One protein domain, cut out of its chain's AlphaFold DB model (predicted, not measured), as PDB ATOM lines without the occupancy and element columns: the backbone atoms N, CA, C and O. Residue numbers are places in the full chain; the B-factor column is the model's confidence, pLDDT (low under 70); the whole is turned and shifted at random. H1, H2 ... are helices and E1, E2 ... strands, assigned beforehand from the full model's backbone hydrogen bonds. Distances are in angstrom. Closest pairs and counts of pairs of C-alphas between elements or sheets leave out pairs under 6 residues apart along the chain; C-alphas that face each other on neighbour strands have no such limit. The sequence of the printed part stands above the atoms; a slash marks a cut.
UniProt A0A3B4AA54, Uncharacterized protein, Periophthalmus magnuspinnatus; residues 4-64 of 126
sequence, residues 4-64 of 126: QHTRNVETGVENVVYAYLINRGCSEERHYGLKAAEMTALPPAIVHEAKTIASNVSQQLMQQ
ATOM      1  N   GLN A   4     -48.008 -27.268   2.989       80.25
ATOM      2  CA  GLN A   4     -46.971 -27.854   3.814       80.25
ATOM      3  C   GLN A   4     -46.192 -28.865   2.980       80.25
ATOM      4  O   GLN A   4     -46.760 -29.830   2.466       80.25
ATOM      5  N   HIS A   5     -44.886 -28.642   2.868       80.44
ATOM      6  CA  HIS A   5     -43.960 -29.591   2.262       80.44
ATOM      7  C   HIS A   5     -43.486 -30.552   3.346       80.44
ATOM      8  O   HIS A   5     -42.891 -30.144   4.344       80.44
ATOM      9  N   THR A   6     -43.782 -31.831   3.169       81.12
ATOM     10  CA  THR A   6     -43.333 -32.899   4.064       81.12
ATOM     11  C   THR A   6     -42.411 -33.821   3.287       81.12
ATOM     12  O   THR A   6     -42.743 -34.267   2.193       81.12
ATOM     13  N   ARG A   7     -41.229 -34.096   3.835       80.69
ATOM     14  CA  ARG A   7     -40.277 -35.029   3.235       80.69
ATOM     15  C   ARG A   7     -40.295 -36.316   4.036       80.69
ATOM     16  O   ARG A   7     -40.047 -36.294   5.240       80.69
ATOM     17  N   ASN A   8     -40.590 -37.430   3.376       76.56
ATOM     18  CA  ASN A   8     -40.479 -38.730   4.015       76.56
ATOM     19  C   ASN A   8     -38.990 -39.054   4.221       76.56
ATOM     20  O   ASN A   8     -38.211 -39.051   3.269       76.56
ATOM     21  N   VAL A   9     -38.591 -39.299   5.469       74.06
ATOM     22  CA  VAL A   9     -37.190 -39.536   5.857       74.06
ATOM     23  C   VAL A   9     -36.671 -40.880   5.328       74.06
ATOM     24  O   VAL A   9     -35.479 -41.011   5.077       74.06
ATOM     25  N   GLU A  10     -37.553 -41.856   5.104       73.75
ATOM     26  CA  GLU A  10     -37.183 -43.219   4.696       73.75
ATOM     27  C   GLU A  10     -37.057 -43.370   3.176       73.75
ATOM     28  O   GLU A  10     -36.146 -44.034   2.686       73.75
ATOM     29  N   THR A  11     -37.956 -42.742   2.415       73.44
ATOM     30  CA  THR A  11     -37.990 -42.840   0.944       73.44
ATOM     31  C   THR A  11     -37.449 -41.598   0.242       73.44
ATOM     32  O   THR A  11     -37.258 -41.607  -0.970       73.44
ATOM     33  N   GLY A  12     -37.208 -40.511   0.980       72.50
ATOM     34  CA  GLY A  12     -36.749 -39.232   0.439       72.50
ATOM     35  C   GLY A  12     -37.790 -38.482  -0.398       72.50
ATOM     36  O   GLY A  12     -37.474 -37.395  -0.879       72.50
ATOM     37  N   VAL A  13     -38.998 -39.035  -0.552       75.81
ATOM     38  CA  VAL A  13     -40.083 -38.490  -1.376       75.81
ATOM     39  C   VAL A  13     -40.674 -37.249  -0.711       75.81
ATOM     40  O   VAL A  13     -41.009 -37.264   0.478       75.81
ATOM     41  N   GLU A  14     -40.802 -36.177  -1.487       75.88
ATOM     42  CA  GLU A  14     -41.488 -34.953  -1.083       75.88
ATOM     43  C   GLU A  14     -42.988 -35.069  -1.359       75.88
ATOM     44  O   GLU A  14     -43.406 -35.501  -2.431       75.88
ATOM     45  N   ASN A  15     -43.795 -34.682  -0.375       77.81
ATOM     46  CA  ASN A  15     -45.246 -34.621  -0.452       77.81
ATOM     47  C   ASN A  15     -45.723 -33.223  -0.089       77.81
ATOM     48  O   ASN A  15     -45.232 -32.615   0.867       77.81
ATOM     49  N   VAL A  16     -46.747 -32.757  -0.798       79.38
ATOM     50  CA  VAL A  16     -47.356 -31.452  -0.548       79.38
ATOM     51  C   VAL A  16     -48.780 -31.625  -0.053       79.38
ATOM     52  O   VAL A  16     -49.617 -32.227  -0.722       79.38
ATOM     53  N   VAL A  17     -49.056 -31.073   1.128       81.81
ATOM     54  CA  VAL A  17     -50.360 -31.139   1.791       81.81
ATOM     55  C   VAL A  17     -50.966 -29.741   1.857       81.81
ATOM     56  O   VAL A  17     -50.297 -28.774   2.221       81.81
ATOM     57  N   TYR A  18     -52.245 -29.619   1.506       78.50
ATOM     58  CA  TYR A  18     -52.971 -28.359   1.641       78.50
ATOM     59  C   TYR A  18     -53.197 -28.031   3.118       78.50
ATOM     60  O   TYR A  18     -53.776 -28.832   3.848       78.50
ATOM     61  N   ALA A  19     -52.804 -26.829   3.544       82.44
ATOM     62  CA  ALA A  19     -53.090 -26.363   4.902       82.44
ATOM     63  C   ALA A  19     -54.556 -25.908   5.070       82.44
ATOM     64  O   ALA A  19     -55.031 -25.764   6.190       82.44
ATOM     65  N   TYR A  20     -55.271 -25.662   3.962       80.06
ATOM     66  CA  TYR A  20     -56.636 -25.102   3.922       80.06
ATOM     67  C   TYR A  20     -56.798 -23.757   4.661       80.06
ATOM     68  O   TYR A  20     -57.910 -23.340   4.975       80.06
ATOM     69  N   LEU A  21     -55.689 -23.048   4.891       84.06
ATOM     70  CA  LEU A  21     -55.655 -21.733   5.526       84.06
ATOM     71  C   LEU A  21     -55.761 -20.613   4.485       84.06
ATOM     72  O   LEU A  21     -55.150 -20.660   3.410       84.06
ATOM     73  N   ILE A  22     -56.541 -19.583   4.822       83.31
ATOM     74  CA  ILE A  22     -56.717 -18.379   4.008       83.31
ATOM     75  C   ILE A  22     -55.987 -17.230   4.696       83.31
ATOM     76  O   ILE A  22     -56.399 -16.774   5.759       83.31
ATOM     77  N   ASN A  23     -54.942 -16.727   4.045       81.75
ATOM     78  CA  ASN A  23     -54.170 -15.583   4.520       81.75
ATOM     79  C   ASN A  23     -54.400 -14.372   3.616       81.75
ATOM     80  O   ASN A  23     -54.598 -14.500   2.406       81.75
ATOM     81  N   ARG A  24     -54.355 -13.173   4.204       85.38
ATOM     82  CA  ARG A  24     -54.433 -11.921   3.449       85.38
ATOM     83  C   ARG A  24     -53.117 -11.692   2.702       85.38
ATOM     84  O   ARG A  24     -52.069 -11.618   3.331       85.38
ATOM     85  N   GLY A  25     -53.191 -11.487   1.389       82.31
ATOM     86  CA  GLY A  25     -52.030 -11.175   0.547       82.31
ATOM     87  C   GLY A  25     -51.823 -12.188  -0.577       82.31
ATOM     88  O   GLY A  25     -52.728 -12.948  -0.917       82.31
ATOM     89  N   CYS A  26     -50.633 -12.166  -1.176       75.75
ATOM     90  CA  CYS A  26     -50.248 -13.097  -2.233       75.75
ATOM     91  C   CYS A  26     -49.658 -14.381  -1.643       75.75
ATOM     92  O   CYS A  26     -48.994 -14.357  -0.611       75.75
ATOM     93  N   SER A  27     -49.876 -15.500  -2.331       78.88
ATOM     94  CA  SER A  27     -49.254 -16.779  -1.987       78.88
ATOM     95  C   SER A  27     -47.761 -16.766  -2.320       78.88
ATOM     96  O   SER A  27     -47.395 -16.336  -3.413       78.88
ATOM     97  N   GLU A  28     -46.916 -17.293  -1.436       78.75
ATOM     98  CA  GLU A  28     -45.490 -17.503  -1.738       78.75
ATOM     99  C   GLU A  28     -45.260 -18.698  -2.674       78.75
ATOM    100  O   GLU A  28     -44.287 -18.732  -3.425       78.75
ATOM    101  N   GLU A  29     -46.188 -19.661  -2.671       80.06
ATOM    102  CA  GLU A  29     -46.115 -20.862  -3.500       80.06
ATOM    103  C   GLU A  29     -46.273 -20.526  -4.994       80.06
ATOM    104  O   GLU A  29     -47.379 -20.316  -5.502       80.06
ATOM    105  N   ARG A  30     -45.144 -20.456  -5.705       81.69
ATOM    106  CA  ARG A  30     -45.083 -20.219  -7.153       81.69
ATOM    107  C   ARG A  30     -45.050 -21.533  -7.920       81.69
ATOM    108  O   ARG A  30     -44.370 -22.473  -7.518       81.69
ATOM    109  N   HIS A  31     -45.720 -21.554  -9.072       86.12
ATOM    110  CA  HIS A  31     -45.761 -22.709  -9.978       86.12
ATOM    111  C   HIS A  31     -46.266 -23.996  -9.308       86.12
ATOM    112  O   HIS A  31     -45.823 -25.091  -9.652       86.12
ATOM    113  N   TYR A  32     -47.214 -23.868  -8.372       87.00
ATOM    114  CA  TYR A  32     -47.763 -24.993  -7.611       87.00
ATOM    115  C   TYR A  32     -48.194 -26.170  -8.503       87.00
ATOM    116  O   TYR A  32     -47.867 -27.311  -8.206       87.00
ATOM    117  N   GLY A  33     -48.856 -25.895  -9.633       88.88
ATOM    118  CA  GLY A  33     -49.295 -26.942 -10.562       88.88
ATOM    119  C   GLY A  33     -48.149 -27.778 -11.144       88.88
ATOM    120  O   GLY A  33     -48.287 -28.991 -11.258       88.88
ATOM    121  N   LEU A  34     -46.999 -27.160 -11.450       89.75
ATOM    122  CA  LEU A  34     -45.817 -27.879 -11.943       89.75
ATOM    123  C   LEU A  34     -45.168 -28.706 -10.829       89.75
ATOM    124  O   LEU A  34     -44.844 -29.868 -11.050       89.75
ATOM    125  N   LYS A  35     -45.051 -28.143  -9.622       87.69
ATOM    126  CA  LYS A  35     -44.512 -28.866  -8.460       87.69
ATOM    127  C   LYS A  35     -45.382 -30.057  -8.065       87.69
ATOM    128  O   LYS A  35     -44.862 -31.116  -7.746       87.69
ATOM    129  N   ALA A  36     -46.703 -29.906  -8.127       87.19
ATOM    130  CA  ALA A  36     -47.628 -31.006  -7.887       87.19
ATOM    131  C   ALA A  36     -47.479 -32.099  -8.957       87.19
ATOM    132  O   ALA A  36     -47.447 -33.275  -8.617       87.19
ATOM    133  N   ALA A  37     -47.328 -31.723 -10.233       89.25
ATOM    134  CA  ALA A  37     -47.120 -32.672 -11.326       89.25
ATOM    135  C   ALA A  37     -45.846 -33.521 -11.145       89.25
ATOM    136  O   ALA A  37     -45.878 -34.712 -11.446       89.25
ATOM    137  N   GLU A  38     -44.767 -32.956 -10.591       88.44
ATOM    138  CA  GLU A  38     -43.531 -33.695 -10.262       88.44
ATOM    139  C   GLU A  38     -43.746 -34.821  -9.244       88.44
ATOM    140  O   GLU A  38     -43.022 -35.812  -9.263       88.44
ATOM    141  N   MET A  39     -44.750 -34.683  -8.377       85.06
ATOM    142  CA  MET A  39     -45.085 -35.659  -7.332       85.06
ATOM    143  C   MET A  39     -46.090 -36.714  -7.811       85.06
ATOM    144  O   MET A  39     -46.447 -37.625  -7.064       85.06
ATOM    145  N   THR A  40     -46.569 -36.600  -9.051       85.00
ATOM    146  CA  THR A  40     -47.465 -37.584  -9.673       85.00
ATOM    147  C   THR A  40     -46.692 -38.577 -10.537       85.00
ATOM    148  O   THR A  40     -45.523 -38.382 -10.852       85.00
ATOM    149  N   ALA A  41     -47.367 -39.630 -11.001       85.81
ATOM    150  CA  ALA A  41     -46.808 -40.599 -11.945       85.81
ATOM    151  C   ALA A  41     -46.694 -40.068 -13.396       85.81
ATOM    152  O   ALA A  41     -46.697 -40.854 -14.346       85.81
ATOM    153  N   LEU A  42     -46.643 -38.745 -13.592       89.81
ATOM    154  CA  LEU A  42     -46.477 -38.152 -14.915       89.81
ATOM    155  C   LEU A  42     -45.062 -38.411 -15.453       89.81
ATOM    156  O   LEU A  42     -44.087 -38.337 -14.702       89.81
ATOM    157  N   PRO A  43     -44.915 -38.674 -16.764       93.00
ATOM    158  CA  PRO A  43     -43.603 -38.819 -17.373       93.00
ATOM    159  C   PRO A  43     -42.741 -37.565 -17.157       93.00
ATOM    160  O   PRO A  43     -43.198 -36.454 -17.452       93.00
ATOM    161  N   PRO A  44     -41.472 -37.710 -16.732       89.44
ATOM    162  CA  PRO A  44     -40.610 -36.566 -16.445       89.44
ATOM    163  C   PRO A  44     -40.396 -35.686 -17.680       89.44
ATOM    164  O   PRO A  44     -40.301 -34.471 -17.540       89.44
ATOM    165  N   ALA A  45     -40.384 -36.266 -18.884       94.44
ATOM    166  CA  ALA A  45     -40.257 -35.519 -20.135       94.44
ATOM    167  C   ALA A  45     -41.352 -34.445 -20.295       94.44
ATOM    168  O   ALA A  45     -41.037 -33.299 -20.604       94.44
ATOM    169  N   ILE A  46     -42.609 -34.784 -19.985       94.94
ATOM    170  CA  ILE A  46     -43.753 -33.864 -20.100       94.94
ATOM    171  C   ILE A  46     -43.633 -32.730 -19.078       94.94
ATOM    172  O   ILE A  46     -43.882 -31.569 -19.389       94.94
ATOM    173  N   VAL A  47     -43.205 -33.046 -17.853       93.62
ATOM    174  CA  VAL A  47     -43.024 -32.039 -16.800       93.62
ATOM    175  C   VAL A  47     -41.899 -31.058 -17.154       93.62
ATOM    176  O   VAL A  47     -42.036 -29.856 -16.929       93.62
ATOM    177  N   HIS A  48     -40.800 -31.537 -17.746       93.56
ATOM    178  CA  HIS A  48     -39.697 -30.679 -18.197       93.56
ATOM    179  C   HIS A  48     -40.102 -29.779 -19.370       93.56
ATOM    180  O   HIS A  48     -39.776 -28.588 -19.381       93.56
ATOM    181  N   GLU A  49     -40.850 -30.317 -20.331       96.12
ATOM    182  CA  GLU A  49     -41.404 -29.534 -21.435       96.12
ATOM    183  C   GLU A  49     -42.339 -28.437 -20.910       96.12
ATOM    184  O   GLU A  49     -42.163 -27.260 -21.227       96.12
ATOM    185  N   ALA A  50     -43.253 -28.786 -20.002       95.00
ATOM    186  CA  ALA A  50     -44.167 -27.832 -19.383       95.00
ATOM    187  C   ALA A  50     -43.432 -26.719 -18.610       95.00
ATOM    188  O   ALA A  50     -43.830 -25.556 -18.690       95.00
ATOM    189  N   LYS A  51     -42.330 -27.035 -17.911       93.88
ATOM    190  CA  LYS A  51     -41.458 -26.027 -17.273       93.88
ATOM    191  C   LYS A  51     -40.857 -25.061 -18.292       93.88
ATOM    192  O   LYS A  51     -40.813 -23.858 -18.044       93.88
ATOM    193  N   THR A  52     -40.416 -25.584 -19.434       95.19
ATOM    194  CA  THR A  52     -39.815 -24.785 -20.511       95.19
ATOM    195  C   THR A  52     -40.847 -23.836 -21.114       95.19
ATOM    196  O   THR A  52     -40.602 -22.637 -21.225       95.19
ATOM    197  N   ILE A  53     -42.044 -24.348 -21.410       95.06
ATOM    198  CA  ILE A  53     -43.164 -23.550 -21.920       95.06
ATOM    199  C   ILE A  53     -43.560 -22.468 -20.910       95.06
ATOM    200  O   ILE A  53     -43.686 -21.305 -21.283       95.06
ATOM    201  N   ALA A  54     -43.705 -22.815 -19.628       93.06
ATOM    202  CA  ALA A  54     -44.049 -21.851 -18.585       93.06
ATOM    203  C   ALA A  54     -43.011 -20.721 -18.471       93.06
ATOM    204  O   ALA A  54     -43.389 -19.556 -18.350       93.06
ATOM    205  N   SER A  55     -41.717 -21.052 -18.568       91.56
ATOM    206  CA  SER A  55     -40.638 -20.058 -18.600       91.56
ATOM    207  C   SER A  55     -40.785 -19.121 -19.800       91.56
ATOM    208  O   SER A  55     -40.805 -17.904 -19.622       91.56
ATOM    209  N   ASN A  56     -40.973 -19.671 -21.001       92.56
ATOM    210  CA  ASN A  56     -41.120 -18.889 -22.230       92.56
ATOM    211  C   ASN A  56     -42.337 -17.959 -22.181       92.56
ATOM    212  O   ASN A  56     -42.215 -16.777 -22.485       92.56
ATOM    213  N   VAL A  57     -43.491 -18.458 -21.729       90.25
ATOM    214  CA  VAL A  57     -44.710 -17.650 -21.575       90.25
ATOM    215  C   VAL A  57     -44.504 -16.548 -20.539       90.25
ATOM    216  O   VAL A  57     -44.900 -15.410 -20.770       90.25
ATOM    217  N   SER A  58     -43.855 -16.845 -19.408       86.31
ATOM    218  CA  SER A  58     -43.577 -15.827 -18.388       86.31
ATOM    219  C   SER A  58     -42.670 -14.716 -18.919       86.31
ATOM    220  O   SER A  58     -42.916 -13.541 -18.654       86.31
ATOM    221  N   GLN A  59     -41.671 -15.079 -19.726       85.25
ATOM    222  CA  GLN A  59     -40.765 -14.136 -20.361       85.25
ATOM    223  C   GLN A  59     -41.489 -13.295 -21.420       85.25
ATOM    224  O   GLN A  59     -41.360 -12.073 -21.411       85.25
ATOM    225  N   GLN A  60     -42.302 -13.922 -22.274       81.94
ATOM    226  CA  GLN A  60     -43.116 -13.225 -23.272       81.94
ATOM    227  C   GLN A  60     -44.103 -12.258 -22.621       81.94
ATOM    228  O   GLN A  60     -44.194 -11.115 -23.046       81.94
ATOM    229  N   LEU A  61     -44.775 -12.651 -21.537       78.06
ATOM    230  CA  LEU A  61     -45.715 -11.780 -20.831       78.06
ATOM    231  C   LEU A  61     -45.025 -10.557 -20.198       78.06
ATOM    232  O   LEU A  61     -45.636  -9.498 -20.062       78.06
ATOM    233  N   MET A  62     -43.755 -10.685 -19.801       69.69
ATOM    234  CA  MET A  62     -42.960  -9.541 -19.345       69.69
ATOM    235  C   MET A  62     -42.559  -8.623 -20.508       69.69
ATOM    236  O   MET A  62     -42.548  -7.404 -20.339       69.69
ATOM    237  N   GLN A  63     -42.250  -9.195 -21.674       66.81
ATOM    238  CA  GLN A  63     -41.784  -8.464 -22.856       66.81
ATOM    239  C   GLN A  63     -42.923  -7.792 -23.639       66.81
ATOM    240  O   GLN A  63     -42.772  -6.654 -24.061       66.81
ATOM    241  N   GLN A  64     -44.086  -8.432 -23.758       62.19
ATOM    242  CA  GLN A  64     -45.268  -7.930 -24.472       62.19
ATOM    243  C   GLN A  64     -46.115  -6.967 -23.631       62.19
ATOM    244  O   GLN A  64     -47.338  -6.913 -23.768       62.19
TER     245      GLN A  64
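Overview. This is residues 4 to 64 of the 126 residues of an uncharacterized protein of Periophthalmus magnuspinnatus (UniProt A0A3B4AA54). Two hairpins stand in a flat, loose row: a small two-stranded one, E1 and E2, at one end, and a helical one, short H1 and long H2, making the rest, with H1 between the strands and H2. Residues 20 to 30 stick out in a wide loop between the two hairpins, and the far part of H2, residues 55 to 63, sticks out beyond H1 together with residue 64. The printed part has 61 residues, with two named strands and then two named helices in the order E1, E2, H1, H2; the sheet has the order E1 - E2 and is antiparallel, and the class is mixed, helices and strands. The whole is loose, with a radius of gyration of the C-alphas of 14.6 A and spans of 45 by 36 by 14 A.

Arrangement. Start at E1, residues 4 to 7, and go over a short link to E2, residues 14 to 18; the two form a hairpin. Their directions stand at 157 degrees, antiparallel, and C-alphas 5 and 16 face each other at 4.8 A. Look at N 4 and O 17, 2.8 A apart, and at N 15 and O 6, also 2.8 A, both within hydrogen-bond range. From E2 a long link of 13 residues leads to H1, residues 32 to 38. The closest C-alphas of E2 and H1 are those of Val 16 and Ala 36, 7.4 A apart. A tight link then leads to H2, residues 44 to 63. H1 and H2 touch, closest at the C-alphas of Glu 38 and Val 47, 6.8 A apart, and H2 does so with residues 44 to 51 alone. They run opposite ways at a shallow tilt of 26 degrees, a helical hairpin. H2 is apart from E1 and from E2, and H1 is apart from E1. In both H1 and H2, every O i to N i+4 pair is within hydrogen-bond range.

Along the chain. Find C-alpha 4 at (-46.971, -27.854, 3.814); from there E1 runs 9.8 A to Arg 7. E2 runs 13.5 A from Glu 14 to Tyr 18. H1 begins at C-alpha 32, at (-47.763, -24.993, -7.611), and covers 10.0 A to Glu 38. H2 covers 28.8 A from Pro 44 to C-alpha 63 at (-41.784, -8.464, -22.856).

Size, cuts and confidence. The two C-alphas farthest apart are those of Glu 10 and Gln 64, at 46.5 A. Without the stretches that stand free, residues 20 to 30 and 55 to 64, the body has 40 residues and spans 31 by 22 by 13 A. The printed part has no cut, and its long link is that from E2 to H1. The mean pLDDT of the printed part is 83.9; look for the low values, under 70, at residues 62 to 64.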